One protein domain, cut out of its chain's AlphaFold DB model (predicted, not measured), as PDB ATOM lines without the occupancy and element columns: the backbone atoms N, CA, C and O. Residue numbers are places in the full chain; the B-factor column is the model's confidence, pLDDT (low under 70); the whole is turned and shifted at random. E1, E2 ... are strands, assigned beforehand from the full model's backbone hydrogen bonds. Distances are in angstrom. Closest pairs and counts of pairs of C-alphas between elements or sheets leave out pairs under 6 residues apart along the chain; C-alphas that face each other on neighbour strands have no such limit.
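This is residues 45 to 250 of the 268 residues of an uncharacterized protein of Bartonella bovis m02 (UniProt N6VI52). The printed part is wound as a solenoid of seven stacked turns, each of three strands, so that three walls of parallel strands run along it; E1, E2 and E3 make the first turn and E19, E20 and E21 the last. At one corner of the turns the chain swings sharply, as from E5 into E6. The printed part has 206 residues with 21 named strands, E1 to E21 in order, and no named helix; under half of the residues, 100, are in named elements, and the class is all strand. The whole is compact, with a radius of gyration of the C-alphas of 15.9 A, and spans 44 by 40 by 32 A.

The first sheet runs E1, residues 55 to 57, E4, 88 to 90, E7, 116 to 118, E10, 140 to 144, E13, 168 to 172, E16, 191 to 195, and E19, 225 to 231; neighbours are parallel. N 89 and O 55, 2.8 A apart, are within hydrogen-bond range between E1 and E4. The second sheet, also parallel, runs E2, residues 62 to 67, E5, 95 to 98, E8, 123 to 126, E11, 149 to 152, E14, 177 to 180, E17, 201 to 206, and E20, 236 to 240. N 97 and O 63 of E2 and E5 are 2.9 A apart. The third, parallel too, runs E3, residues 73 to 77, E6, 101 to 105, E9, 130 to 135, E12, 156 to 162, E15, 184 to 187, E18, 211 to 215, and E21, 243 to 246. N 245 and O 212 of E18 and E21 are 2.8 A apart. The three form a stack of sheets, face to face in turn: the first faces the second at 10.0 A centre to centre and the third at 8.9 A. The first two are twisted. E5 runs on into E6 at 88 degrees, and E20 into E21 at 97 degrees.

E1 begins at C-alpha 55, (59.678, 60.089, 103.211). From first to last C-alpha, E2 and E17 measure 16.3 A, E12 19.1 A and E19 15.8 A. E21 ends at C-alpha 246, (71.470, 88.249, 92.979).

The C-alphas of Gly 47 and Lys 233, the two farthest apart, are 49.7 A apart. The printed part has no cut. No link is long; E3 to E4, E6 to E7 and E18 to E19 are short, the others tight. The mean pLDDT of the printed part is 83.4; 33 residues are under 70, among them 45 to 49, 108 to 112 and 217 to 222.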
ATOM      1  N   SER A  45      56.349  60.811 113.718       66.44
ATOM      2  CA  SER A  45      57.465  61.464 114.400       66.44
ATOM      3  C   SER A  45      57.726  60.781 115.735       66.44
ATOM      4  O   SER A  45      56.826  60.153 116.294       66.44
ATOM      5  N   ASP A  46      58.923  60.951 116.284       69.00
ATOM      6  CA  ASP A  46      59.323  60.444 117.607       69.00
ATOM      7  C   ASP A  46      58.609  61.128 118.803       69.00
ATOM      8  O   ASP A  46      59.078  61.077 119.936       69.00
ATOM      9  N   GLY A  47      57.479  61.801 118.560       62.06
ATOM     10  CA  GLY A  47      56.757  62.618 119.538       62.06
ATOM     11  C   GLY A  47      57.286  64.050 119.661       62.06
ATOM     12  O   GLY A  47      56.553  64.919 120.129       62.06
ATOM     13  N   SER A  48      58.496  64.341 119.167       63.34
ATOM     14  CA  SER A  48      59.088  65.690 119.171       63.34
ATOM     15  C   SER A  48      58.910  66.448 117.845       63.34
ATOM     16  O   SER A  48      59.287  67.615 117.726       63.34
ATOM     17  N   GLY A  49      58.287  65.818 116.840       69.06
ATOM     18  CA  GLY A  49      58.183  66.358 115.478       69.06
ATOM     19  C   GLY A  49      59.392  66.064 114.590       69.06
ATOM     20  O   GLY A  49      59.480  66.630 113.498       69.06
ATOM     21  N   VAL A  50      60.294  65.190 115.044       78.88
ATOM     22  CA  VAL A  50      61.423  64.689 114.262       78.88
ATOM     23  C   VAL A  50      61.038  63.372 113.592       78.88
ATOM     24  O   VAL A  50      60.529  62.447 114.227       78.88
ATOM     25  N   VAL A  51      61.288  63.309 112.293       80.75
ATOM     26  CA  VAL A  51      61.185  62.138 111.433       80.75
ATOM     27  C   VAL A  51      62.603  61.607 111.234       80.75
ATOM     28  O   VAL A  51      63.483  62.329 110.764       80.75
ATOM     29  N   ASN A  52      62.836  60.357 111.621       80.75
ATOM     30  CA  ASN A  52      64.162  59.736 111.547       80.75
ATOM     31  C   ASN A  52      64.323  58.819 110.328       80.75
ATOM     32  O   ASN A  52      65.310  58.109 110.261       80.75
ATOM     33  N   GLU A  53      63.375  58.830 109.388       81.62
ATOM     34  CA  GLU A  53      63.374  58.007 108.176       81.62
ATOM     35  C   GLU A  53      63.078  58.854 106.920       81.62
ATOM     36  O   GLU A  53      62.441  59.910 107.028       81.62
ATOM     37  N   PRO A  54      63.521  58.428 105.722       82.81
ATOM     38  CA  PRO A  54      63.145  59.085 104.476       82.81
ATOM     39  C   PRO A  54      61.639  58.996 104.219       82.81
ATOM     40  O   PRO A  54      60.993  57.984 104.490       82.81
ATOM     41  N   ILE A  55      61.084  60.041 103.610       86.25
ATOM     42  CA  ILE A  55      59.678  60.089 103.211       86.25
ATOM     43  C   ILE A  55      59.589  59.753 101.726       86.25
ATOM     44  O   ILE A  55      60.139  60.472 100.896       86.25
ATOM     45  N   VAL A  56      58.860  58.696 101.373       87.38
ATOM     46  CA  VAL A  56      58.606  58.318  99.976       87.38
ATOM     47  C   VAL A  56      57.102  58.324  99.713       87.38
ATOM     48  O   VAL A  56      56.345  57.638 100.395       87.38
ATOM     49  N   CYS A  57      56.673  59.103  98.723       86.62
ATOM     50  CA  CYS A  57      55.289  59.242  98.283       86.62
ATOM     51  C   CYS A  57      55.158  58.728  96.851       86.62
ATOM     52  O   CYS A  57      55.813  59.258  95.953       86.62
ATOM     53  N   ASP A  58      54.343  57.697  96.627       84.50
ATOM     54  CA  ASP A  58      54.322  56.985  95.343       84.50
ATOM     55  C   ASP A  58      52.940  56.529  94.854       84.50
ATOM     56  O   ASP A  58      52.849  55.769  93.885       84.50
ATOM     57  N   ARG A  59      51.869  56.994  95.502       71.44
ATOM     58  CA  ARG A  59      50.485  56.777  95.073       71.44
ATOM     59  C   ARG A  59      49.934  58.077  94.517       71.44
ATOM     60  O   ARG A  59      50.084  59.101  95.168       71.44
ATOM     61  N   GLY A  60      49.313  58.017  93.339       71.62
ATOM     62  CA  GLY A  60      48.799  59.167  92.584       71.62
ATOM     63  C   GLY A  60      47.587  59.874  93.201       71.62
ATOM     64  O   GLY A  60      46.627  60.168  92.497       71.62
ATOM     65  N   GLU A  61      47.601  60.071  94.516       75.69
ATOM     66  CA  GLU A  61      46.618  60.825  95.283       75.69
ATOM     67  C   GLU A  61      47.268  62.109  95.808       75.69
ATOM     68  O   GLU A  61      48.472  62.153  96.087       75.69
ATOM     69  N   THR A  62      46.455  63.154  95.960       77.06
ATOM     70  CA  THR A  62      46.887  64.401  96.586       77.06
ATOM     71  C   THR A  62      46.791  64.296  98.100       77.06
ATOM     72  O   THR A  62      45.702  64.088  98.640       77.06
ATOM     73  N   THR A  63      47.895  64.550  98.804       82.56
ATOM     74  CA  THR A  63      47.883  64.581 100.266       82.56
ATOM     75  C   THR A  63      48.695  65.716 100.867       82.56
ATOM     76  O   THR A  63      49.707  66.182 100.346       82.56
ATOM     77  N   VAL A  64      48.245  66.176 102.030       82.44
ATOM     78  CA  VAL A  64      48.956  67.172 102.827       82.44
ATOM     79  C   VAL A  64      50.039  66.472 103.633       82.44
ATOM     80  O   VAL A  64      49.744  65.563 104.397       82.44
ATOM     81  N   LEU A  65      51.288  66.912 103.503       80.31
ATOM     82  CA  LEU A  65      52.370  66.448 104.358       80.31
ATOM     83  C   LEU A  65      52.313  67.197 105.686       80.31
ATOM     84  O   LEU A  65      52.561  68.405 105.746       80.31
ATOM     85  N   ASN A  66      52.001  66.469 106.754       72.06
ATOM     86  CA  ASN A  66      51.972  67.015 108.101       72.06
ATOM     87  C   ASN A  66      52.658  66.080 109.106       72.06
ATOM     88  O   ASN A  66      52.803  64.875 108.882       72.06
ATOM     89  N   THR A  67      53.072  66.656 110.230       66.44
ATOM     90  CA  THR A  67      53.572  65.931 111.402       66.44
ATOM     91  C   THR A  67      52.488  65.856 112.465       66.44
ATOM     92  O   THR A  67      51.694  66.782 112.619       66.44
ATOM     93  N   SER A  68      52.482  64.767 113.237       59.97
ATOM     94  CA  SER A  68      51.553  64.570 114.358       59.97
ATOM     95  C   SER A  68      51.724  65.584 115.499       59.97
ATOM     96  O   SER A  68      50.849  65.692 116.354       59.97
ATOM     97  N   SER A  69      52.826  66.341 115.524       61.38
ATOM     98  CA  SER A  69      53.085  67.376 116.524       61.38
ATOM     99  C   SER A  69      52.636  68.763 116.047       61.38
ATOM    100  O   SER A  69      52.760  69.117 114.871       61.38
ATOM    101  N   GLY A  70      52.180  69.609 116.977       63.97
ATOM    102  CA  GLY A  70      51.821  71.019 116.727       63.97
ATOM    103  C   GLY A  70      53.000  71.933 116.355       63.97
ATOM    104  O   GLY A  70      52.890  73.151 116.432       63.97
ATOM    105  N   SER A  71      54.147  71.361 115.982       69.50
ATOM    106  CA  SER A  71      55.348  72.084 115.572       69.50
ATOM    107  C   SER A  71      55.126  72.859 114.266       69.50
ATOM    108  O   SER A  71      54.365  72.438 113.399       69.50
ATOM    109  N   SER A  72      55.819  73.987 114.094       82.06
ATOM    110  CA  SER A  72      55.761  74.821 112.878       82.06
ATOM    111  C   SER A  72      56.638  74.310 111.722       82.06
ATOM    112  O   SER A  72      56.657  74.902 110.641       82.06
ATOM    113  N   LYS A  73      57.366  73.208 111.937       84.56
ATOM    114  CA  LYS A  73      58.314  72.606 110.992       84.56
ATOM    115  C   LYS A  73      58.212  71.082 110.997       84.56
ATOM    116  O   LYS A  73      57.782  70.494 111.982       84.56
ATOM    117  N   ILE A  74      58.656  70.460 109.913       85.81
ATOM    118  CA  ILE A  74      58.873  69.012 109.812       85.81
ATOM    119  C   ILE A  74      60.381  68.808 109.804       85.81
ATOM    120  O   ILE A  74      61.042  69.270 108.876       85.81
ATOM    121  N   GLU A  75      60.934  68.200 110.851       87.88
ATOM    122  CA  GLU A  75      62.374  67.959 110.936       87.88
ATOM    123  C   GLU A  75      62.692  66.534 110.486       87.88
ATOM    124  O   GLU A  75      62.150  65.597 111.051       87.88
ATOM    125  N   ILE A  76      63.556  66.370 109.486       86.06
ATOM    126  CA  ILE A  76      63.988  65.069 108.969       86.06
ATOM    127  C   ILE A  76      65.479  64.913 109.251       86.06
ATOM    128  O   ILE A  76      66.280  65.764 108.849       86.06
ATOM    129  N   LYS A  77      65.866  63.844 109.945       86.38
ATOM    130  CA  LYS A  77      67.269  63.532 110.236       86.38
ATOM    131  C   LYS A  77      67.700  62.307 109.441       86.38
ATOM    132  O   LYS A  77      67.179  61.220 109.638       86.38
ATOM    133  N   MET A  78      68.682  62.494 108.561       78.38
ATOM    134  CA  MET A  78      69.200  61.437 107.675       78.38
ATOM    135  C   MET A  78      70.468  60.764 108.219       78.38
ATOM    136  O   MET A  78      71.101  59.969 107.533       78.38
ATOM    137  N   ASN A  79      70.851  61.069 109.459       76.38
ATOM    138  CA  ASN A  79      72.067  60.565 110.103       76.38
ATOM    139  C   ASN A  79      72.099  59.037 110.252       76.38
ATOM    140  O   ASN A  79      73.176  58.451 110.311       76.38
ATOM    141  N   MET A  80      70.929  58.398 110.316       71.06
ATOM    142  CA  MET A  80      70.792  56.941 110.412       71.06
ATOM    143  C   MET A  80      70.585  56.264 109.048       71.06
ATOM    144  O   MET A  80      70.572  55.039 108.973       71.06
ATOM    145  N   HIS A  81      70.473  57.043 107.967       74.62
ATOM    146  CA  HIS A  81      70.136  56.559 106.625       74.62
ATOM    147  C   HIS A  81      71.117  57.067 105.551       74.62
ATOM    148  O   HIS A  81      70.704  57.676 104.564       74.62
ATOM    149  N   PRO A  82      72.436  56.821 105.692       69.19
ATOM    150  CA  PRO A  82      73.444  57.368 104.780       69.19
ATOM    151  C   PRO A  82      73.395  56.773 103.362       69.19
ATOM    152  O   PRO A  82      73.967  57.361 102.443       69.19
ATOM    153  N   GLY A  83      72.747  55.613 103.191       70.88
ATOM    154  CA  GLY A  83      72.577  54.933 101.903       70.88
ATOM    155  C   GLY A  83      71.386  55.424 101.077       70.88
ATOM    156  O   GLY A  83      71.265  55.037  99.918       70.88
ATOM    157  N   GLU A  84      70.524  56.263 101.651       79.88
ATOM    158  CA  GLU A  84      69.313  56.740 100.987       79.88
ATOM    159  C   GLU A  84      69.605  57.918 100.055       79.88
ATOM    160  O   GLU A  84      70.452  58.778 100.327       79.88
ATOM    161  N   GLU A  85      68.897  57.952  98.926       81.81
ATOM    162  CA  GLU A  85      69.175  58.901  97.844       81.81
ATOM    163  C   GLU A  85      68.607  60.301  98.110       81.81
ATOM    164  O   GLU A  85      69.150  61.278  97.608       81.81
ATOM    165  N   ALA A  86      67.522  60.406  98.879       87.56
ATOM    166  CA  ALA A  86      66.874  61.669  99.214       87.56
ATOM    167  C   ALA A  86      66.115  61.557 100.540       87.56
ATOM    168  O   ALA A  86      65.652  60.481 100.912       87.56
ATOM    169  N   ALA A  87      65.942  62.681 101.236       87.31
ATOM    170  CA  ALA A  87      65.138  62.739 102.455       87.31
ATOM    171  C   ALA A  87      63.634  62.723 102.156       87.31
ATOM    172  O   ALA A  87      62.847  62.187 102.934       87.31
ATOM    173  N   VAL A  88      63.236  63.309 101.024       89.38
ATOM    174  CA  VAL A  88      61.858  63.278 100.525       89.38
ATOM    175  C   VAL A  88      61.877  62.871  99.059       89.38
ATOM    176  O   VAL A  88      62.551  63.509  98.256       89.38
ATOM    177  N   THR A  89      61.122  61.840  98.697       91.12
ATOM    178  CA  THR A  89      60.939  61.383  97.316       91.12
ATOM    179  C   THR A  89      59.458  61.360  96.973       91.12
ATOM    180  O   THR A  89      58.670  60.731  97.669       91.12
ATOM    181  N   ILE A  90      59.076  62.008  95.879       90.81
ATOM    182  CA  ILE A  90      57.709  62.055  95.360       90.81
ATOM    183  C   ILE A  90      57.752  61.495  93.945       90.81
ATOM    184  O   ILE A  90      58.535  61.961  93.121       90.81
ATOM    185  N   LYS A  91      56.958  60.466  93.665       88.94
ATOM    186  CA  LYS A  91      56.942  59.769  92.376       88.94
ATOM    187  C   LYS A  91      55.532  59.316  92.015       88.94
ATOM    188  O   LYS A  91      54.611  59.414  92.816       88.94
ATOM    189  N   ASN A  92      55.379  58.789  90.800       87.81
ATOM    190  CA  ASN A  92      54.145  58.167  90.311       87.81
ATOM    191  C   ASN A  92      52.906  59.077  90.415       87.81
ATOM    192  O   ASN A  92      51.837  58.618  90.816       87.81
ATOM    193  N   ARG A  93      53.048  60.356  90.038       85.56
ATOM    194  CA  ARG A  93      51.963  61.357  90.081       85.56
ATOM    195  C   ARG A  93      51.356  61.591  91.469       85.56
ATOM    196  O   ARG A  93      50.206  61.994  91.567       85.56
ATOM    197  N   ALA A  94      52.092  61.274  92.532       86.56
ATOM    198  CA  ALA A  94      51.708  61.675  93.877       86.56
ATOM    199  C   ALA A  94      51.801  63.199  93.999       86.56
ATOM    200  O   ALA A  94      52.819  63.769  93.593       86.56
ATOM    201  N   ASP A  95      50.798  63.826  94.613       86.25
ATOM    202  CA  ASP A  95      50.789  65.273  94.824       86.25
ATOM    203  C   ASP A  95      50.887  65.572  96.314       86.25
ATOM    204  O   ASP A  95      50.047  65.157  97.111       86.25
ATOM    205  N   ILE A  96      51.919  66.304  96.719       88.19
ATOM    206  CA  ILE A  96      52.210  66.549  98.127       88.19
ATOM    207  C   ILE A  96      52.171  68.031  98.437       88.19
ATOM    208  O   ILE A  96      52.895  68.824  97.844       88.19
ATOM    209  N   ILE A  97      51.391  68.403  99.450       87.94
ATOM    210  CA  ILE A  97      51.326  69.775  99.956       87.94
ATOM    211  C   ILE A  97      52.028  69.843 101.312       87.94
ATOM    212  O   ILE A  97      51.456  69.462 102.333       87.94
ATOM    213  N   ALA A  98      53.245  70.383 101.358       88.06
ATOM    214  CA  ALA A  98      53.922  70.703 102.611       88.06
ATOM    215  C   ALA A  98      53.476  72.086 103.102       88.06
ATOM    216  O   ALA A  98      53.857  73.132 102.566       88.06
ATOM    217  N   THR A  99      52.639  72.094 104.136       85.25
ATOM    218  CA  THR A  99      52.109  73.328 104.742       85.25
ATOM    219  C   THR A  99      53.090  73.980 105.712       85.25
ATOM    220  O   THR A  99      53.027  75.185 105.938       85.25
ATOM    221  N   LYS A 100      54.009  73.186 106.268       86.44
ATOM    222  CA  LYS A 100      55.043  73.600 107.219       86.44
ATOM    223  C   LYS A 100      56.403  73.705 106.532       86.44
ATOM    224  O   LYS A 100      56.629  73.119 105.475       86.44
ATOM    225  N   LYS A 101      57.337  74.421 107.164       88.75
ATOM    226  CA  LYS A 101      58.736  74.460 106.719       88.75
ATOM    227  C   LYS A 101      59.375  73.074 106.877       88.75
ATOM    228  O   LYS A 101      59.276  72.473 107.948       88.75
ATOM    229  N   LEU A 102      60.057  72.590 105.842       89.19
ATOM    230  CA  LEU A 102      60.845  71.360 105.906       89.19
ATOM    231  C   LEU A 102      62.245  71.700 106.412       89.19
ATOM    232  O   LEU A 102      62.926  72.532 105.822       89.19
ATOM    233  N   LYS A 103      62.680  71.080 107.504       90.50
ATOM    234  CA  LYS A 103      64.053  71.185 107.995       90.50
ATOM    235  C   LYS A 103      64.722  69.830 107.834       90.50
ATOM    236  O   LYS A 103      64.316  68.881 108.493       90.50
ATOM    237  N   VAL A 104      65.756  69.733 107.012       86.44
ATOM    238  CA  VAL A 104      66.479  68.477 106.797       86.44
ATOM    239  C   VAL A 104      67.900  68.608 107.322       86.44
ATOM    240  O   VAL A 104      68.636  69.511 106.936       86.44
ATOM    241  N   THR A 105      68.285  67.704 108.218       86.81
ATOM    242  CA  THR A 105      69.653  67.612 108.735       86.81
ATOM    243  C   THR A 105      70.319  66.375 108.153       86.81
ATOM    244  O   THR A 105      69.885  65.247 108.403       86.81
ATOM    245  N   VAL A 106      71.379  66.592 107.379       77.56
ATOM    246  CA  VAL A 106      72.124  65.541 106.682       77.56
ATOM    247  C   VAL A 106      73.538  65.461 107.251       77.56
ATOM    248  O   VAL A 106      74.445  66.145 106.805       77.56
ATOM    249  N   THR A 107      73.749  64.653 108.289       73.75
ATOM    250  CA  THR A 107      75.093  64.383 108.829       73.75
ATOM    251  C   THR A 107      75.575  63.014 108.361       73.75
ATOM    252  O   THR A 107      74.840  62.037 108.443       73.75
ATOM    253  N   GLY A 108      76.799  62.935 107.826       63.69
ATOM    254  CA  GLY A 108      77.370  61.679 107.307       63.69
ATOM    255  C   GLY A 108      76.772  61.194 105.979       63.69
ATOM    256  O   GLY A 108      77.153  60.139 105.481       63.69
ATOM    257  N   TRP A 109      75.858  61.963 105.384       67.69
ATOM    258  CA  TRP A 109      75.318  61.672 104.064       67.69
ATOM    259  C   TRP A 109      76.372  61.960 102.997       67.69
ATOM    260  O   TRP A 109      76.988  63.025 102.990       67.69
ATOM    261  N   SER A 110      76.559  61.020 102.069       62.22
ATOM    262  CA  SER A 110      77.545  61.157 100.987       62.22
ATOM    263  C   SER A 110      77.217  62.277  99.989       62.22
ATOM    264  O   SER A 110      78.030  62.562  99.112       62.22
ATOM    265  N   GLY A 111      76.033  62.897 100.108       58.94
ATOM    266  CA  GLY A 111      75.609  64.068  99.339       58.94
ATOM    267  C   GLY A 111      75.503  63.831  97.834       58.94
ATOM    268  O   GLY A 111      75.504  64.782  97.062       58.94
ATOM    269  N   LYS A 112      75.428  62.567  97.396       66.62
ATOM    270  CA  LYS A 112      75.339  62.222  95.971       66.62
ATOM    271  C   LYS A 112      73.966  62.521  95.363       66.62
ATOM    272  O   LYS A 112      73.874  62.688  94.150       66.62
ATOM    273  N   GLY A 113      72.921  62.568  96.186       79.38
ATOM    274  CA  GLY A 113      71.543  62.786  95.756       79.38
ATOM    275  C   GLY A 113      70.972  64.137  96.199       79.38
ATOM    276  O   GLY A 113      71.585  64.848  97.000       79.38
ATOM    277  N   PRO A 114      69.812  64.525  95.651       89.31
ATOM    278  CA  PRO A 114      69.093  65.718  96.073       89.31
ATOM    279  C   PRO A 114      68.438  65.522  97.446       89.31
ATOM    280  O   PRO A 114      68.072  64.411  97.817       89.31
ATOM    281  N   VAL A 115      68.232  66.598  98.209       89.69
ATOM    282  CA  VAL A 115      67.530  66.500  99.508       89.69
ATOM    283  C   VAL A 115      66.062  66.125  99.303       89.69
ATOM    284  O   VAL A 115      65.513  65.296 100.031       89.69
ATOM    285  N   ILE A 116      65.440  66.728  98.293       93.12
ATOM    286  CA  ILE A 116      64.069  66.479  97.868       93.12
ATOM    287  C   ILE A 116      64.090  66.082  96.395       93.12
ATOM    288  O   ILE A 116      64.670  66.784  95.570       93.12
ATOM    289  N   LYS A 117      63.417  64.989  96.053       93.81
ATOM    290  CA  LYS A 117      63.345  64.451  94.697       93.81
ATOM    291  C   LYS A 117      61.890  64.344  94.250       93.81
ATOM    292  O   LYS A 117      61.095  63.678  94.907       93.81
ATOM    293  N   VAL A 118      61.539  64.979  93.137       94.25
ATOM    294  CA  VAL A 118      60.196  64.958  92.538       94.25
ATOM    295  C   VAL A 118      60.297  64.346  91.143       94.25
ATOM    296  O   VAL A 118      61.041  64.842  90.300       94.25
ATOM    297  N   LEU A 119      59.588  63.243  90.909       92.12
ATOM    298  CA  LEU A 119      59.738  62.369  89.745       92.12
ATOM    299  C   LEU A 119      58.396  62.002  89.111       92.12
ATOM    300  O   LEU A 119      57.361  61.981  89.776       92.12
ATOM    301  N   SER A 120      58.441  61.581  87.845       87.75
ATOM    302  CA  SER A 120      57.374  60.822  87.171       87.75
ATOM    303  C   SER A 120      55.988  61.469  87.281       87.75
ATOM    304  O   SER A 120      55.017  60.822  87.685       87.75
ATOM    305  N   GLY A 121      55.911  62.760  86.960       86.56
ATOM    306  CA  GLY A 121      54.680  63.548  87.033       86.56
ATOM    307  C   GLY A 121      54.179  63.848  88.446       86.56
ATOM    308  O   GLY A 121      53.061  64.327  88.569       86.56
ATOM    309  N   GLY A 122      54.950  63.537  89.492       90.81
ATOM    310  CA  GLY A 122      54.623  63.926  90.863       90.81
ATOM    311  C   GLY A 122      54.664  65.440  91.054       90.81
ATOM    312  O   GLY A 122      55.421  66.141  90.375       90.81
ATOM    313  N   GLU A 123      53.878  65.933  92.001       92.81
ATOM    314  CA  GLU A 123      53.800  67.346  92.341       92.81
ATOM    315  C   GLU A 123      54.218  67.586  93.792       92.81
ATOM    316  O   GLU A 123      53.798  66.893  94.719       92.81
ATOM    317  N   LEU A 124      55.042  68.608  94.005       94.38
ATOM    318  CA  LEU A 124      55.354  69.123  95.329       94.38
ATOM    319  C   LEU A 124      54.922  70.579  95.431       94.38
ATOM    320  O   LEU A 124      55.498  71.457  94.796       94.38
ATOM    321  N   THR A 125      53.975  70.845  96.314       93.81
ATOM    322  CA  THR A 125      53.584  72.184  96.730       93.81
ATOM    323  C   THR A 125      54.206  72.518  98.084       93.81
ATOM    324  O   THR A 125      53.846  71.948  99.115       93.81
ATOM    325  N   LEU A 126      55.106  73.497  98.109       93.12
ATOM    326  CA  LEU A 126      55.669  74.076  99.323       93.12
ATOM    327  C   LEU A 126      54.939  75.381  99.652       93.12
ATOM    328  O   LEU A 126      55.044  76.380  98.938       93.12
ATOM    329  N   LYS A 127      54.209  75.392 100.770       88.56
ATOM    330  CA  LYS A 127      53.707  76.638 101.376       88.56
ATOM    331  C   LYS A 127      54.696  77.218 102.389       88.56
ATOM    332  O   LYS A 127      54.598  78.390 102.732       88.56
ATOM    333  N   GLY A 128      55.629  76.395 102.868       86.44
ATOM    334  CA  GLY A 128      56.760  76.808 103.693       86.44
ATOM    335  C   GLY A 128      58.063  76.951 102.901       86.44
ATOM    336  O   GLY A 128      58.087  76.930 101.670       86.44
ATOM    337  N   GLY A 129      59.164  77.086 103.639       89.19
ATOM    338  CA  GLY A 129      60.523  76.992 103.101       89.19
ATOM    339  C   GLY A 129      61.141  75.601 103.273       89.19
ATOM    340  O   GLY A 129      60.525  74.698 103.844       89.19
ATOM    341  N   VAL A 130      62.389  75.472 102.835       91.25
ATOM    342  CA  VAL A 130      63.252  74.308 103.055       91.25
ATOM    343  C   VAL A 130      64.549  74.800 103.685       91.25
ATOM    344  O   VAL A 130      65.243  75.616 103.092       91.25
ATOM    345  N   ASP A 131      64.888  74.301 104.867       91.88
ATOM    346  CA  ASP A 131      66.165  74.569 105.523       91.88
ATOM    347  C   ASP A 131      66.976  73.272 105.557       91.88
ATOM    348  O   ASP A 131      66.561  72.292 106.177       91.88
ATOM    349  N   VAL A 132      68.137  73.263 104.912       88.38
ATOM    350  CA  VAL A 132      69.041  72.113 104.874       88.38
ATOM    351  C   VAL A 132      70.322  72.446 105.617       88.38
ATOM    352  O   VAL A 132      70.962  73.458 105.332       88.38
ATOM    353  N   THR A 133      70.730  71.582 106.542       87.44
ATOM    354  CA  THR A 133      71.982  71.729 107.294       87.44
ATOM    355  C   THR A 133      72.853  70.482 107.180       87.44
ATOM    356  O   THR A 133      72.351  69.359 107.105       87.44
ATOM    357  N   GLY A 134      74.175  70.675 107.202       76.25
ATOM    358  CA  GLY A 134      75.153  69.580 107.196       76.25
ATOM    359  C   GLY A 134      75.612  69.136 105.804       76.25
ATOM    360  O   GLY A 134      76.289  68.121 105.679       76.25
ATOM    361  N   VAL A 135      75.289  69.896 104.752       71.00
ATOM    362  CA  VAL A 135      75.691  69.557 103.378       71.00
ATOM    363  C   VAL A 135      77.205  69.746 103.211       71.00
ATOM    364  O   VAL A 135      77.706  70.869 103.161       71.00
ATOM    365  N   GLY A 136      77.948  68.637 103.158       64.19
ATOM    366  CA  GLY A 136      79.415  68.639 103.082       64.19
ATOM    367  C   GLY A 136      80.012  68.687 101.668       64.19
ATOM    368  O   GLY A 136      81.216  68.884 101.542       64.19
ATOM    369  N   VAL A 137      79.212  68.512 100.608       60.44
ATOM    370  CA  VAL A 137      79.680  68.383  99.209       60.44
ATOM    371  C   VAL A 137      78.752  69.097  98.216       60.44
ATOM    372  O   VAL A 137      77.673  69.551  98.596       60.44
ATOM    373  N   THR A 138      79.172  69.200  96.948       60.59
ATOM    374  CA  THR A 138      78.336  69.635  95.810       60.59
ATOM    375  C   THR A 138      77.003  68.894  95.822       60.59
ATOM    376  O   THR A 138      76.995  67.664  95.844       60.59
ATOM    377  N   GLY A 139      75.884  69.614  95.797       77.25
ATOM    378  CA  GLY A 139      74.577  69.008  96.020       77.25
ATOM    379  C   GLY A 139      73.423  69.875  95.542       77.25
ATOM    380  O   GLY A 139      73.539  71.094  95.404       77.25
ATOM    381  N   LYS A 140      72.299  69.211  95.286       88.44
ATOM    382  CA  LYS A 140      71.034  69.821  94.873       88.44
ATOM    383  C   LYS A 140      70.105  69.807  96.080       88.44
ATOM    384  O   LYS A 140      69.992  68.777  96.746       88.44
ATOM    385  N   VAL A 141      69.410  70.901  96.366       91.56
ATOM    386  CA  VAL A 141      68.381  70.857  97.415       91.56
ATOM    387  C   VAL A 141      67.157  70.138  96.883       91.56
ATOM    388  O   VAL A 141      66.734  69.139  97.455       91.56
ATOM    389  N   ILE A 142      66.620  70.609  95.763       94.81
ATOM    390  CA  ILE A 142      65.456  70.005  95.125       94.81
ATOM    391  C   ILE A 142      65.841  69.572  93.718       94.81
ATOM    392  O   ILE A 142      66.428  70.345  92.970       94.81
ATOM    393  N   GLU A 143      65.504  68.345  93.348       95.00
ATOM    394  CA  GLU A 143      65.575  67.868  91.973       95.00
ATOM    395  C   GLU A 143      64.169  67.540  91.483       95.00
ATOM    396  O   GLU A 143      63.450  66.764  92.114       95.00
ATOM    397  N   VAL A 144      63.791  68.125  90.352       95.06
ATOM    398  CA  VAL A 144      62.522  67.871  89.671       95.06
ATOM    399  C   VAL A 144      62.854  67.249  88.321       95.06
ATOM    400  O   VAL A 144      63.571  67.855  87.525       95.06
ATOM    401  N   ASN A 145      62.347  66.045  88.064       92.81
ATOM    402  CA  ASN A 145      62.598  65.276  86.841       92.81
ATOM    403  C   ASN A 145      61.347  64.500  86.386       92.81
ATOM    404  O   ASN A 145      60.382  64.327  87.131       92.81
ATOM    405  N   GLY A 146      61.381  63.974  85.159       89.44
ATOM    406  CA  GLY A 146      60.358  63.065  84.629       89.44
ATOM    407  C   GLY A 146      58.969  63.702  84.549       89.44
ATOM    408  O   GLY A 146      57.978  63.038  84.854       89.44
ATOM    409  N   GLY A 147      58.904  64.994  84.217       89.62
ATOM    410  CA  GLY A 147      57.653  65.751  84.122       89.62
ATOM    411  C   GLY A 147      57.047  66.147  85.470       89.62
ATOM    412  O   GLY A 147      55.864  66.478  85.528       89.62
ATOM    413  N   GLY A 148      57.820  66.079  86.558       92.38
ATOM    414  CA  GLY A 148      57.389  66.546  87.873       92.38
ATOM    415  C   GLY A 148      57.112  68.054  87.929       92.38
ATOM    416  O   GLY A 148      57.593  68.834  87.098       92.38
ATOM    417  N   THR A 149      56.351  68.463  88.943       94.69
ATOM    418  CA  THR A 149      55.979  69.862  89.189       94.69
ATOM    419  C   THR A 149      56.390  70.294  90.596       94.69
ATOM    420  O   THR A 149      56.163  69.582  91.572       94.69
ATOM    421  N   LEU A 150      56.985  71.480  90.713       96.69
ATOM    422  CA  LEU A 150      57.277  72.141  91.983       96.69
ATOM    423  C   LEU A 150      56.520  73.472  92.054       96.69
ATOM    424  O   LEU A 150      56.676  74.335  91.191       96.69
ATOM    425  N   MET A 151      55.726  73.659  93.104       96.12
ATOM    426  CA  MET A 151      54.979  74.887  93.369       96.12
ATOM    427  C   MET A 151      55.444  75.518  94.678       96.12
ATOM    428  O   MET A 151      55.355  74.913  95.742       96.12
ATOM    429  N   LEU A 152      55.906  76.762  94.613       94.94
ATOM    430  CA  LEU A 152      56.301  77.572  95.761       94.94
ATOM    431  C   LEU A 152      55.194  78.604  96.014       94.94
ATOM    432  O   LEU A 152      55.145  79.661  95.383       94.94
ATOM    433  N   MET A 153      54.238  78.249  96.877       90.62
ATOM    434  CA  MET A 153      53.024  79.046  97.113       90.62
ATOM    435  C   MET A 153      53.186  80.107  98.207       90.62
ATOM    436  O   MET A 153      52.465  81.107  98.217       90.62
ATOM    437  N   GLY A 154      54.065  79.854  99.177       84.81
ATOM    438  CA  GLY A 154      54.342  80.765 100.286       84.81
ATOM    439  C   GLY A 154      55.557  81.642 100.020       84.81
ATOM    440  O   GLY A 154      56.242  81.483  99.016       84.81
ATOM    441  N   GLU A 155      55.845  82.556 100.948       86.12
ATOM    442  CA  GLU A 155      57.189  83.132 101.017       86.12
ATOM    443  C   GLU A 155      58.161  82.004 101.375       86.12
ATOM    444  O   GLU A 155      58.272  81.572 102.527       86.12
ATOM    445  N   SER A 156      58.800  81.459 100.346       88.12
ATOM    446  CA  SER A 156      59.628  80.270 100.463       88.12
ATOM    447  C   SER A 156      61.087  80.682 100.539       88.12
ATOM    448  O   SER A 156      61.641  81.291  99.628       88.12
ATOM    449  N   LYS A 157      61.741  80.299 101.631       93.06
ATOM    450  CA  LYS A 157      63.197  80.351 101.742       93.06
ATOM    451  C   LYS A 157      63.751  78.945 101.565       93.06
ATOM    452  O   LYS A 157      63.357  78.058 102.318       93.06
ATOM    453  N   ILE A 158      64.625  78.752 100.585       92.81
ATOM    454  CA  ILE A 158      65.396  77.526 100.370       92.81
ATOM    455  C   ILE A 158      66.819  77.826 100.834       92.81
ATOM    456  O   ILE A 158      67.585  78.502 100.149       92.81
ATOM    457  N   LYS A 159      67.146  77.377 102.041       91.56
ATOM    458  CA  LYS A 159      68.404  77.671 102.717       91.56
ATOM    459  C   LYS A 159      69.282  76.434 102.775       91.56
ATOM    460  O   LYS A 159      68.826  75.375 103.202       91.56
ATOM    461  N   VAL A 160      70.554  76.599 102.432       86.44
ATOM    462  CA  VAL A 160      71.589  75.580 102.599       86.44
ATOM    463  C   VAL A 160      72.679  76.098 103.522       86.44
ATOM    464  O   VAL A 160      73.314  77.123 103.281       86.44
ATOM    465  N   GLU A 161      72.923  75.358 104.596       85.00
ATOM    466  CA  GLU A 161      74.051  75.569 105.491       85.00
ATOM    467  C   GLU A 161      75.030  74.405 105.339       85.00
ATOM    468  O   GLU A 161      74.839  73.311 105.878       85.00
ATOM    469  N   GLY A 162      76.087  74.663 104.575       74.00
ATOM    470  CA  GLY A 162      77.131  73.701 104.269       74.00
ATOM    471  C   GLY A 162      78.414  74.387 103.812       74.00
ATOM    472  O   GLY A 162      78.434  75.602 103.602       74.00
ATOM    473  N   SER A 163      79.481  73.602 103.686       71.38
ATOM    474  CA  SER A 163      80.775  74.028 103.131       71.38
ATOM    475  C   SER A 163      80.966  73.595 101.672       71.38
ATOM    476  O   SER A 163      82.052  73.768 101.125       71.38
ATOM    477  N   GLY A 164      79.943  72.993 101.055       69.12
ATOM    478  CA  GLY A 164      79.989  72.535  99.669       69.12
ATOM    479  C   GLY A 164      80.131  73.685  98.665       69.12
ATOM    480  O   GLY A 164      79.592  74.773  98.861       69.12
ATOM    481  N   THR A 165      80.841  73.430  97.569       73.31
ATOM    482  CA  THR A 165      80.882  74.303  96.387       73.31
ATOM    483  C   THR A 165      79.814  73.864  95.379       73.31
ATOM    484  O   THR A 165      79.338  72.735  95.446       73.31
ATOM    485  N   GLY A 166      79.395  74.738  94.456       79.50
ATOM    486  CA  GLY A 166      78.471  74.352  93.374       79.50
ATOM    487  C   GLY A 166      77.080  73.899  93.840       79.50
ATOM    488  O   GLY A 166      76.489  73.007  93.238       79.50
ATOM    489  N   LEU A 167      76.588  74.446  94.955       87.19
ATOM    490  CA  LEU A 167      75.283  74.099  95.513       87.19
ATOM    491  C   LEU A 167      74.156  74.687  94.658       87.19
ATOM    492  O   LEU A 167      74.179  75.875  94.330       87.19
ATOM    493  N   VAL A 168      73.154  73.865  94.350       91.25
ATOM    494  CA  VAL A 168      72.004  74.243  93.518       91.25
ATOM    495  C   VAL A 168      70.732  74.212  94.356       91.25
ATOM    496  O   VAL A 168      70.441  73.208  95.009       91.25
ATOM    497  N   GLY A 169      69.949  75.289  94.312       93.31
ATOM    498  CA  GLY A 169      68.637  75.348  94.955       93.31
ATOM    499  C   GLY A 169      67.655  74.356  94.333       93.31
ATOM    500  O   GLY A 169      67.246  73.391  94.975       93.31
ATOM    501  N   VAL A 170      67.301  74.559  93.066       95.56
ATOM    502  CA  VAL A 170      66.445  73.639  92.304       95.56
ATOM    503  C   VAL A 170      67.156  73.200  91.034       95.56
ATOM    504  O   VAL A 170      67.510  74.035  90.210       95.56
ATOM    505  N   GLN A 171      67.326  71.896  90.845       94.69
ATOM    506  CA  GLN A 171      67.696  71.331  89.556       94.69
ATOM    507  C   GLN A 171      66.445  70.839  88.826       94.69
ATOM    508  O   GLN A 171      65.674  70.055  89.378       94.69
ATOM    509  N   MET A 172      66.271  71.276  87.585       93.25
ATOM    510  CA  MET A 172      65.212  70.824  86.687       93.25
ATOM    511  C   MET A 172      65.813  70.007  85.549       93.25
ATOM    512  O   MET A 172      66.903  70.327  85.075       93.25
ATOM    513  N   GLY A 173      65.100  68.959  85.152       88.38
ATOM    514  CA  GLY A 173      65.414  68.102  84.019       88.38
ATOM    515  C   GLY A 173      65.080  68.751  82.673       88.38
ATOM    516  O   GLY A 173      65.554  69.838  82.350       88.38
ATOM    517  N   GLY A 174      64.258  68.056  81.876       83.94
ATOM    518  CA  GLY A 174      63.831  68.485  80.543       83.94
ATOM    519  C   GLY A 174      62.334  68.715  80.317       83.94
ATOM    520  O   GLY A 174      61.998  69.200  79.260       83.94
ATOM    521  N   THR A 175      61.405  68.383  81.213       89.38
ATOM    522  CA  THR A 175      59.941  68.560  80.960       89.38
ATOM    523  C   THR A 175      59.178  69.134  82.150       89.38
ATOM    524  O   THR A 175      57.952  69.051  82.235       89.38
ATOM    525  N   GLU A 176      59.909  69.658  83.123       93.12
ATOM    526  CA  GLU A 176      59.385  69.958  84.443       93.12
ATOM    527  C   GLU A 176      58.857  71.383  84.544       93.12
ATOM    528  O   GLU A 176      59.207  72.278  83.766       93.12
ATOM    529  N   LYS A 177      58.009  71.589  85.549       95.25
ATOM    530  CA  LYS A 177      57.373  72.875  85.821       95.25
ATOM    531  C   LYS A 177      57.754  73.367  87.205       95.25
ATOM    532  O   LYS A 177      57.636  72.639  88.188       95.25
ATOM    533  N   LEU A 178      58.167  74.624  87.281       96.44
ATOM    534  CA  LEU A 178      58.384  75.353  88.519       96.44
ATOM    535  C   LEU A 178      57.510  76.602  88.514       96.44
ATOM    536  O   LEU A 178      57.672  77.480  87.669       96.44
ATOM    537  N   MET A 179      56.600  76.687  89.478       96.75
ATOM    538  CA  MET A 179      55.731  77.842  89.672       96.75
ATOM    539  C   MET A 179      56.050  78.525  90.998       96.75
ATOM    540  O   MET A 179      56.065  77.883  92.047       96.75
ATOM    541  N   MET A 180      56.266  79.836  90.960       96.31
ATOM    542  CA  MET A 180      56.451  80.679  92.138       96.31
ATOM    543  C   MET A 180      55.286  81.656  92.237       96.31
ATOM    544  O   MET A 180      55.070  82.474  91.342       96.31
ATOM    545  N   MET A 181      54.516  81.564  93.318       94.50
ATOM    546  CA  MET A 181      53.371  82.454  93.546       94.50
ATOM    547  C   MET A 181      53.717  83.662  94.413       94.50
ATOM    548  O   MET A 181      52.941  84.614  94.484       94.50
ATOM    549  N   ARG A 182      54.839  83.589  95.128       94.94
ATOM    550  CA  ARG A 182      55.351  84.622  96.028       94.94
ATOM    551  C   ARG A 182      56.866  84.656  95.945       94.94
ATOM    552  O   ARG A 182      57.476  83.808  95.300       94.94
ATOM    553  N   ASN A 183      57.460  85.630  96.629       94.94
ATOM    554  CA  ASN A 183      58.904  85.792  96.662       94.94
ATOM    555  C   ASN A 183      59.605  84.533  97.179       94.94
ATOM    556  O   ASN A 183      59.184  83.928  98.171       94.94
ATOM    557  N   VAL A 184      60.695  84.175  96.505       94.81
ATOM    558  CA  VAL A 184      61.520  83.013  96.832       94.81
ATOM    559  C   VAL A 184      62.945  83.473  97.074       94.81
ATOM    560  O   VAL A 184      63.512  84.193  96.256       94.81
ATOM    561  N   THR A 185      63.544  83.035  98.177       95.00
ATOM    562  CA  THR A 185      64.952  83.310  98.481       95.00
ATOM    563  C   THR A 185      65.736  82.013  98.539       95.00
ATOM    564  O   THR A 185      65.410  81.122  99.321       95.00
ATOM    565  N   PHE A 186      66.802  81.934  97.757       93.44
ATOM    566  CA  PHE A 186      67.804  80.887  97.835       93.44
ATOM    567  C   PHE A 186      69.002  81.398  98.629       93.44
ATOM    568  O   PHE A 186      69.619  82.379  98.233       93.44
ATOM    569  N   GLU A 187      69.336  80.758  99.745       91.12
ATOM    570  CA  GLU A 187      70.469  81.141 100.597       91.12
ATOM    571  C   GLU A 187      71.510  80.025 100.642       91.12
ATOM    572  O   GLU A 187      71.174  78.863 100.865       91.12
ATOM    573  N   GLY A 188      72.783  80.382 100.490       87.62
ATOM    574  CA  GLY A 188      73.886  79.425 100.569       87.62
ATOM    575  C   GLY A 188      74.044  78.542  99.336       87.62
ATOM    576  O   GLY A 188      74.644  77.477  99.433       87.62
ATOM    577  N   VAL A 189      73.533  78.985  98.185       87.12
ATOM    578  CA  VAL A 189      73.668  78.293  96.895       87.12
ATOM    579  C   VAL A 189      74.476  79.134  95.909       87.12
ATOM    580  O   VAL A 189      74.509  80.359  96.012       87.12
ATOM    581  N   THR A 190      75.124  78.492  94.940       88.19
ATOM    582  CA  THR A 190      75.780  79.184  93.818       88.19
ATOM    583  C   THR A 190      74.815  79.419  92.663       88.19
ATOM    584  O   THR A 190      74.961  80.384  91.917       88.19
ATOM    585  N   GLU A 191      73.818  78.545  92.531       91.06
ATOM    586  CA  GLU A 191      72.799  78.593  91.489       91.06
ATOM    587  C   GLU A 191      71.421  78.467  92.150       91.06
ATOM    588  O   GLU A 191      71.170  77.522  92.905       91.06
ATOM    589  N   GLY A 192      70.520  79.420  91.901       93.56
ATOM    590  CA  GLY A 192      69.152  79.344  92.418       93.56
ATOM    591  C   GLY A 192      68.376  78.221  91.741       93.56
ATOM    592  O   GLY A 192      67.924  77.282  92.397       93.56
ATOM    593  N   ILE A 193      68.277  78.296  90.413       95.19
ATOM    594  CA  ILE A 193      67.704  77.253  89.559       95.19
ATOM    595  C   ILE A 193      68.737  76.856  88.507       95.19
ATOM    596  O   ILE A 193      69.293  77.720  87.831       95.19
ATOM    597  N   ASN A 194      68.950  75.557  88.330       94.00
ATOM    598  CA  ASN A 194      69.709  75.003  87.218       94.00
ATOM    599  C   ASN A 194      68.798  74.112  86.366       94.00
ATOM    600  O   ASN A 194      68.257  73.123  86.854       94.00
ATOM    601  N   ILE A 195      68.631  74.464  85.099       92.25
ATOM    602  CA  ILE A 195      67.876  73.705  84.108       92.25
ATOM    603  C   ILE A 195      68.869  72.884  83.280       92.25
ATOM    604  O   ILE A 195      69.616  73.445  82.473       92.25
ATOM    605  N   LYS A 196      68.853  71.559  83.478       86.56
ATOM    606  CA  LYS A 196      69.646  70.563  82.747       86.56
ATOM    607  C   LYS A 196      68.715  69.536  82.119       86.56
ATOM    608  O   LYS A 196      68.288  68.598  82.786       86.56
ATOM    609  N   GLY A 197      68.436  69.667  80.829       70.06
ATOM    610  CA  GLY A 197      67.417  68.850  80.177       70.06
ATOM    611  C   GLY A 197      67.708  68.542  78.728       70.06
ATOM    612  O   GLY A 197      68.499  69.217  78.090       70.06
ATOM    613  N   SER A 198      67.030  67.524  78.204       64.94
ATOM    614  CA  SER A 198      67.024  67.179  76.783       64.94
ATOM    615  C   SER A 198      65.650  67.468  76.181       64.94
ATOM    616  O   SER A 198      64.678  66.956  76.724       64.94
ATOM    617  N   MET A 199      65.584  68.211  75.072       66.00
ATOM    618  CA  MET A 199      64.487  68.386  74.086       66.00
ATOM    619  C   MET A 199      63.023  68.546  74.559       66.00
ATOM    620  O   MET A 199      62.140  68.683  73.716       66.00
ATOM    621  N   GLY A 200      62.729  68.555  75.851       67.31
ATOM    622  CA  GLY A 200      61.418  68.892  76.384       67.31
ATOM    623  C   GLY A 200      61.369  70.353  76.823       67.31
ATOM    624  O   GLY A 200      62.401  70.964  77.102       67.31
ATOM    625  N   GLY A 201      60.160  70.908  76.862       82.56
ATOM    626  CA  GLY A 201      59.920  72.259  77.355       82.56
ATOM    627  C   GLY A 201      59.948  72.299  78.880       82.56
ATOM    628  O   GLY A 201      59.010  71.821  79.523       82.56
ATOM    629  N   VAL A 202      60.988  72.894  79.460       89.88
ATOM    630  CA  VAL A 202      61.035  73.242  80.887       89.88
ATOM    631  C   VAL A 202      60.376  74.600  81.091       89.88
ATOM    632  O   VAL A 202      60.618  75.537  80.329       89.88
ATOM    633  N   MET A 203      59.561  74.739  82.135       92.88
ATOM    634  CA  MET A 203      58.880  75.997  82.441       92.88
ATOM    635  C   MET A 203      59.201  76.475  83.854       92.88
ATOM    636  O   MET A 203      58.918  75.783  84.830       92.88
ATOM    637  N   VAL A 204      59.712  77.699  83.960       94.31
ATOM    638  CA  VAL A 204      59.861  78.434  85.217       94.31
ATOM    639  C   VAL A 204      58.998  79.687  85.142       94.31
ATOM    640  O   VAL A 204      59.203  80.552  84.289       94.31
ATOM    641  N   MET A 205      58.027  79.802  86.040       95.56
ATOM    642  CA  MET A 205      57.061  80.894  86.018       95.56
ATOM    643  C   MET A 205      56.920  81.549  87.388       95.56
ATOM    644  O   MET A 205      56.639  80.883  88.381       95.56
ATOM    645  N   GLY A 206      57.058  82.871  87.420       94.56
ATOM    646  CA  GLY A 206      56.618  83.713  88.527       94.56
ATOM    647  C   GLY A 206      55.234  84.298  88.265       94.56
ATOM    648  O   GLY A 206      54.927  84.710  87.148       94.56
ATOM    649  N   LEU A 207      54.394  84.355  89.296       92.00
ATOM    650  CA  LEU A 207      53.070  84.978  89.236       92.00
ATOM    651  C   LEU A 207      53.052  86.277  90.051       92.00
ATOM    652  O   LEU A 207      53.751  86.404  91.052       92.00
ATOM    653  N   GLY A 208      52.262  87.266  89.626       88.44
ATOM    654  CA  GLY A 208      51.985  88.464  90.433       88.44
ATOM    655  C   GLY A 208      53.200  89.334  90.791       88.44
ATOM    656  O   GLY A 208      53.219  89.918  91.868       88.44
ATOM    657  N   GLY A 209      54.216  89.418  89.923       87.88
ATOM    658  CA  GLY A 209      55.417  90.227  90.188       87.88
ATOM    659  C   GLY A 209      56.416  89.573  91.148       87.88
ATOM    660  O   GLY A 209      57.180  90.269  91.817       87.88
ATOM    661  N   THR A 210      56.404  88.241  91.223       93.81
ATOM    662  CA  THR A 210      57.292  87.459  92.088       93.81
ATOM    663  C   THR A 210      58.767  87.825  91.900       93.81
ATOM    664  O   THR A 210      59.284  87.879  90.781       93.81
ATOM    665  N   THR A 211      59.458  88.032  93.024       95.25
ATOM    666  CA  THR A 211      60.912  88.197  93.070       95.25
ATOM    667  C   THR A 211      61.589  86.904  93.514       95.25
ATOM    668  O   THR A 211      61.280  86.350  94.568       95.25
ATOM    669  N   MET A 212      62.545  86.447  92.716       95.25
ATOM    670  CA  MET A 212      63.498  85.409  93.071       95.25
ATOM    671  C   MET A 212      64.810  86.068  93.495       95.25
ATOM    672  O   MET A 212      65.427  86.787  92.709       95.25
ATOM    673  N   THR A 213      65.252  85.782  94.713       93.81
ATOM    674  CA  THR A 213      66.510  86.278  95.272       93.81
ATOM    675  C   THR A 213      67.490  85.123  95.449       93.81
ATOM    676  O   THR A 213      67.122  84.096  96.019       93.81
ATOM    677  N   VAL A 214      68.729  85.265  94.979       91.25
ATOM    678  CA  VAL A 214      69.795  84.269  95.169       91.25
ATOM    679  C   VAL A 214      70.957  84.889  95.926       91.25
ATOM    680  O   VAL A 214      71.647  85.773  95.418       91.25
ATOM    681  N   ASN A 215      71.175  84.370  97.131       87.94
ATOM    682  CA  ASN A 215      72.138  84.850  98.107       87.94
ATOM    683  C   ASN A 215      73.205  83.781  98.310       87.94
ATOM    684  O   ASN A 215      73.036  82.820  99.067       87.94
ATOM    685  N   GLY A 216      74.309  83.944  97.592       74.75
ATOM    686  CA  GLY A 216      75.449  83.041  97.682       74.75
ATOM    687  C   GLY A 216      76.153  83.154  99.023       74.75
ATOM    688  O   GLY A 216      76.128  84.196  99.678       74.75
ATOM    689  N   LYS A 217      76.811  82.071  99.438       66.75
ATOM    690  CA  LYS A 217      77.628  82.039 100.655       66.75
ATOM    691  C   LYS A 217      79.060  81.653 100.307       66.75
ATOM    692  O   LYS A 217      79.274  80.643  99.649       66.75
ATOM    693  N   GLY A 218      80.017  82.428 100.816       56.03
ATOM    694  CA  GLY A 218      81.448  82.114 100.789       56.03
ATOM    695  C   GLY A 218      82.304  83.251 100.228       56.03
ATOM    696  O   GLY A 218      82.050  83.750  99.134       56.03
ATOM    697  N   SER A 219      83.347  83.644 100.965       46.19
ATOM    698  CA  SER A 219      84.431  84.465 100.414       46.19
ATOM    699  C   SER A 219      85.101  83.689  99.278       46.19
ATOM    700  O   SER A 219      85.615  82.599  99.512       46.19
ATOM    701  N   GLY A 220      85.072  84.225  98.056       52.47
ATOM    702  CA  GLY A 220      85.678  83.595  96.873       52.47
ATOM    703  C   GLY A 220      84.709  82.885  95.922       52.47
ATOM    704  O   GLY A 220      85.157  82.325  94.923       52.47
ATOM    705  N   VAL A 221      83.393  82.919  96.172       55.06
ATOM    706  CA  VAL A 221      82.407  82.489  95.168       55.06
ATOM    707  C   VAL A 221      82.290  83.585  94.106       55.06
ATOM    708  O   VAL A 221      81.670  84.625  94.330       55.06
ATOM    709  N   ASN A 222      82.926  83.367  92.955       57.88
ATOM    710  CA  ASN A 222      82.818  84.259  91.803       57.88
ATOM    711  C   ASN A 222      81.432  84.128  91.167       57.88
ATOM    712  O   ASN A 222      81.206  83.260  90.328       57.88
ATOM    713  N   GLY A 223      80.534  85.026  91.561       70.38
ATOM    714  CA  GLY A 223      79.208  85.171  90.977       70.38
ATOM    715  C   GLY A 223      78.203  84.134  91.478       70.38
ATOM    716  O   GLY A 223      78.486  82.948  91.612       70.38
ATOM    717  N   VAL A 224      76.991  84.609  91.751       84.62
ATOM    718  CA  VAL A 224      75.803  83.766  91.904       84.62
ATOM    719  C   VAL A 224      75.010  83.807  90.614       84.62
ATOM    720  O   VAL A 224      74.936  84.859  89.975       84.62
ATOM    721  N   VAL A 225      74.410  82.686  90.236       90.88
ATOM    722  CA  VAL A 225      73.513  82.622  89.085       90.88
ATOM    723  C   VAL A 225      72.088  82.451  89.587       90.88
ATOM    724  O   VAL A 225      71.791  81.526  90.343       90.88
ATOM    725  N   GLY A 226      71.195  83.345  89.170       92.38
ATOM    726  CA  GLY A 226      69.769  83.202  89.421       92.38
ATOM    727  C   GLY A 226      69.243  81.932  88.763       92.38
ATOM    728  O   GLY A 226      68.945  80.948  89.439       92.38
ATOM    729  N   ILE A 227      69.184  81.953  87.434       93.44
ATOM    730  CA  ILE A 227      68.761  80.823  86.609       93.44
ATOM    731  C   ILE A 227      69.872  80.471  85.630       93.44
ATOM    732  O   ILE A 227      70.268  81.295  84.809       93.44
ATOM    733  N   LYS A 228      70.354  79.238  85.701       92.62
ATOM    734  CA  LYS A 228      71.300  78.679  84.747       92.62
ATOM    735  C   LYS A 228      70.578  77.709  83.827       92.62
ATOM    736  O   LYS A 228      69.873  76.827  84.305       92.62
ATOM    737  N   VAL A 229      70.769  77.863  82.525       90.12
ATOM    738  CA  VAL A 229      70.262  76.945  81.504       90.12
ATOM    739  C   VAL A 229      71.465  76.335  80.806       90.12
ATOM    740  O   VAL A 229      72.224  77.051  80.151       90.12
ATOM    741  N   GLU A 230      71.675  75.033  80.986       87.31
ATOM    742  CA  GLU A 230      72.873  74.337  80.515       87.31
ATOM    743  C   GLU A 230      72.517  72.995  79.863       87.31
ATOM    744  O   GLU A 230      72.034  72.080  80.529       87.31
ATOM    745  N   ASP A 231      72.813  72.849  78.567       77.06
ATOM    746  CA  ASP A 231      72.827  71.548  77.885       77.06
ATOM    747  C   ASP A 231      73.854  71.510  76.749       77.06
ATOM    748  O   ASP A 231      74.264  72.511  76.162       77.06
ATOM    749  N   THR A 232      74.267  70.286  76.453       67.06
ATOM    750  CA  THR A 232      75.193  69.909  75.388       67.06
ATOM    751  C   THR A 232      74.495  69.614  74.059       67.06
ATOM    752  O   THR A 232      75.174  69.407  73.051       67.06
ATOM    753  N   LYS A 233      73.154  69.559  74.041       75.81
ATOM    754  CA  LYS A 233      72.343  69.269  72.854       75.81
ATOM    755  C   LYS A 233      71.353  70.398  72.555       75.81
ATOM    756  O   LYS A 233      71.705  71.350  71.866       75.81
ATOM    757  N   ALA A 234      70.114  70.251  73.005       76.44
ATOM    758  CA  ALA A 234      69.000  71.134  72.712       76.44
ATOM    759  C   ALA A 234      68.079  71.167  73.934       76.44
ATOM    760  O   ALA A 234      67.509  70.141  74.308       76.44
ATOM    761  N   ILE A 235      67.918  72.361  74.503       79.19
ATOM    762  CA  ILE A 235      66.938  72.677  75.543       79.19
ATOM    763  C   ILE A 235      65.893  73.613  74.947       79.19
ATOM    764  O   ILE A 235      66.246  74.586  74.279       79.19
ATOM    765  N   ASP A 236      64.632  73.355  75.274       84.94
ATOM    766  CA  ASP A 236      63.575  74.355  75.226       84.94
ATOM    767  C   ASP A 236      63.235  74.746  76.673       84.94
ATOM    768  O   ASP A 236      62.832  73.909  77.480       84.94
ATOM    769  N   ALA A 237      63.483  76.000  77.046       87.94
ATOM    770  CA  ALA A 237      63.225  76.493  78.393       87.94
ATOM    771  C   ALA A 237      62.513  77.841  78.326       87.94
ATOM    772  O   ALA A 237      63.020  78.806  77.754       87.94
ATOM    773  N   THR A 238      61.353  77.918  78.969       90.50
ATOM    774  CA  THR A 238      60.589  79.154  79.128       90.50
ATOM    775  C   THR A 238      60.739  79.664  80.554       90.50
ATOM    776  O   THR A 238      60.359  78.986  81.508       90.50
ATOM    777  N   VAL A 239      61.256  80.883  80.699       91.06
ATOM    778  CA  VAL A 239      61.322  81.607  81.973       91.06
ATOM    779  C   VAL A 239      60.514  82.890  81.842       91.06
ATOM    780  O   VAL A 239      60.799  83.706  80.967       91.06
ATOM    781  N   MET A 240      59.517  83.098  82.702       94.31
ATOM    782  CA  MET A 240      58.672  84.294  82.625       94.31
ATOM    783  C   MET A 240      58.106  84.737  83.976       94.31
ATOM    784  O   MET A 240      57.999  83.954  84.915       94.31
ATOM    785  N   GLY A 241      57.723  86.014  84.063       92.88
ATOM    786  CA  GLY A 241      57.012  86.567  85.222       92.88
ATOM    787  C   GLY A 241      57.845  86.703  86.502       92.88
ATOM    788  O   GLY A 241      57.278  86.833  87.585       92.88
ATOM    789  N   LEU A 242      59.178  86.681  86.391       92.88
ATOM    790  CA  LEU A 242      60.102  86.792  87.519       92.88
ATOM    791  C   LEU A 242      60.931  88.072  87.454       92.88
ATOM    792  O   LEU A 242      61.491  88.416  86.412       92.88
ATOM    793  N   LYS A 243      61.102  88.710  88.610       93.88
ATOM    794  CA  LYS A 243      62.244  89.586  88.877       93.88
ATOM    795  C   LYS A 243      63.336  88.747  89.532       93.88
ATOM    796  O   LYS A 243      63.075  88.112  90.545       93.88
ATOM    797  N   ILE A 244      64.549  88.752  88.987       92.00
ATOM    798  CA  ILE A 244      65.672  87.981  89.537       92.00
ATOM    799  C   ILE A 244      66.682  88.947  90.147       92.00
ATOM    800  O   ILE A 244      67.135  89.877  89.480       92.00
ATOM    801  N   VAL A 245      67.030  88.723  91.410       89.00
ATOM    802  CA  VAL A 245      67.978  89.536  92.171       89.00
ATOM    803  C   VAL A 245      69.072  88.620  92.707       89.00
ATOM    804  O   VAL A 245      68.797  87.675  93.437       89.00
ATOM    805  N   GLY A 246      70.321  88.878  92.334       80.19
ATOM    806  CA  GLY A 246      71.470  88.249  92.979       80.19
ATOM    807  C   GLY A 246      72.023  89.193  94.038       80.19
ATOM    808  O   GLY A 246      72.493  90.270  93.676       80.19
ATOM    809  N   GLU A 247      71.982  88.812  95.314       71.19
ATOM    810  CA  GLU A 247      72.639  89.572  96.382       71.19
ATOM    811  C   GLU A 247      73.872  88.782  96.830       71.19
ATOM    812  O   GLU A 247      73.802  87.780  97.539       71.19
ATOM    813  N   GLY A 248      75.035  89.205  96.348       62.47
ATOM    814  CA  GLY A 248      76.321  88.619  96.701       62.47
ATOM    815  C   GLY A 248      77.374  89.710  96.783       62.47
ATOM    816  O   GLY A 248      77.318  90.695  96.052       62.47
ATOM    817  N   THR A 249      78.342  89.546  97.678       56.22
ATOM    818  CA  THR A 249      79.426  90.518  97.890       56.22
ATOM    819  C   THR A 249      80.524  90.450  96.819       56.22
ATOM    820  O   THR A 249      81.456  91.248  96.853       56.22
ATOM    821  N   GLY A 250      80.429  89.512  95.866       57.34
ATOM    822  CA  GLY A 250      81.370  89.341  94.758       57.34
ATOM    823  C   GLY A 250      80.899  89.997  93.457       57.34
ATOM    824  O   GLY A 250      79.719  89.961  93.113       57.34
TER     825      GLY A 250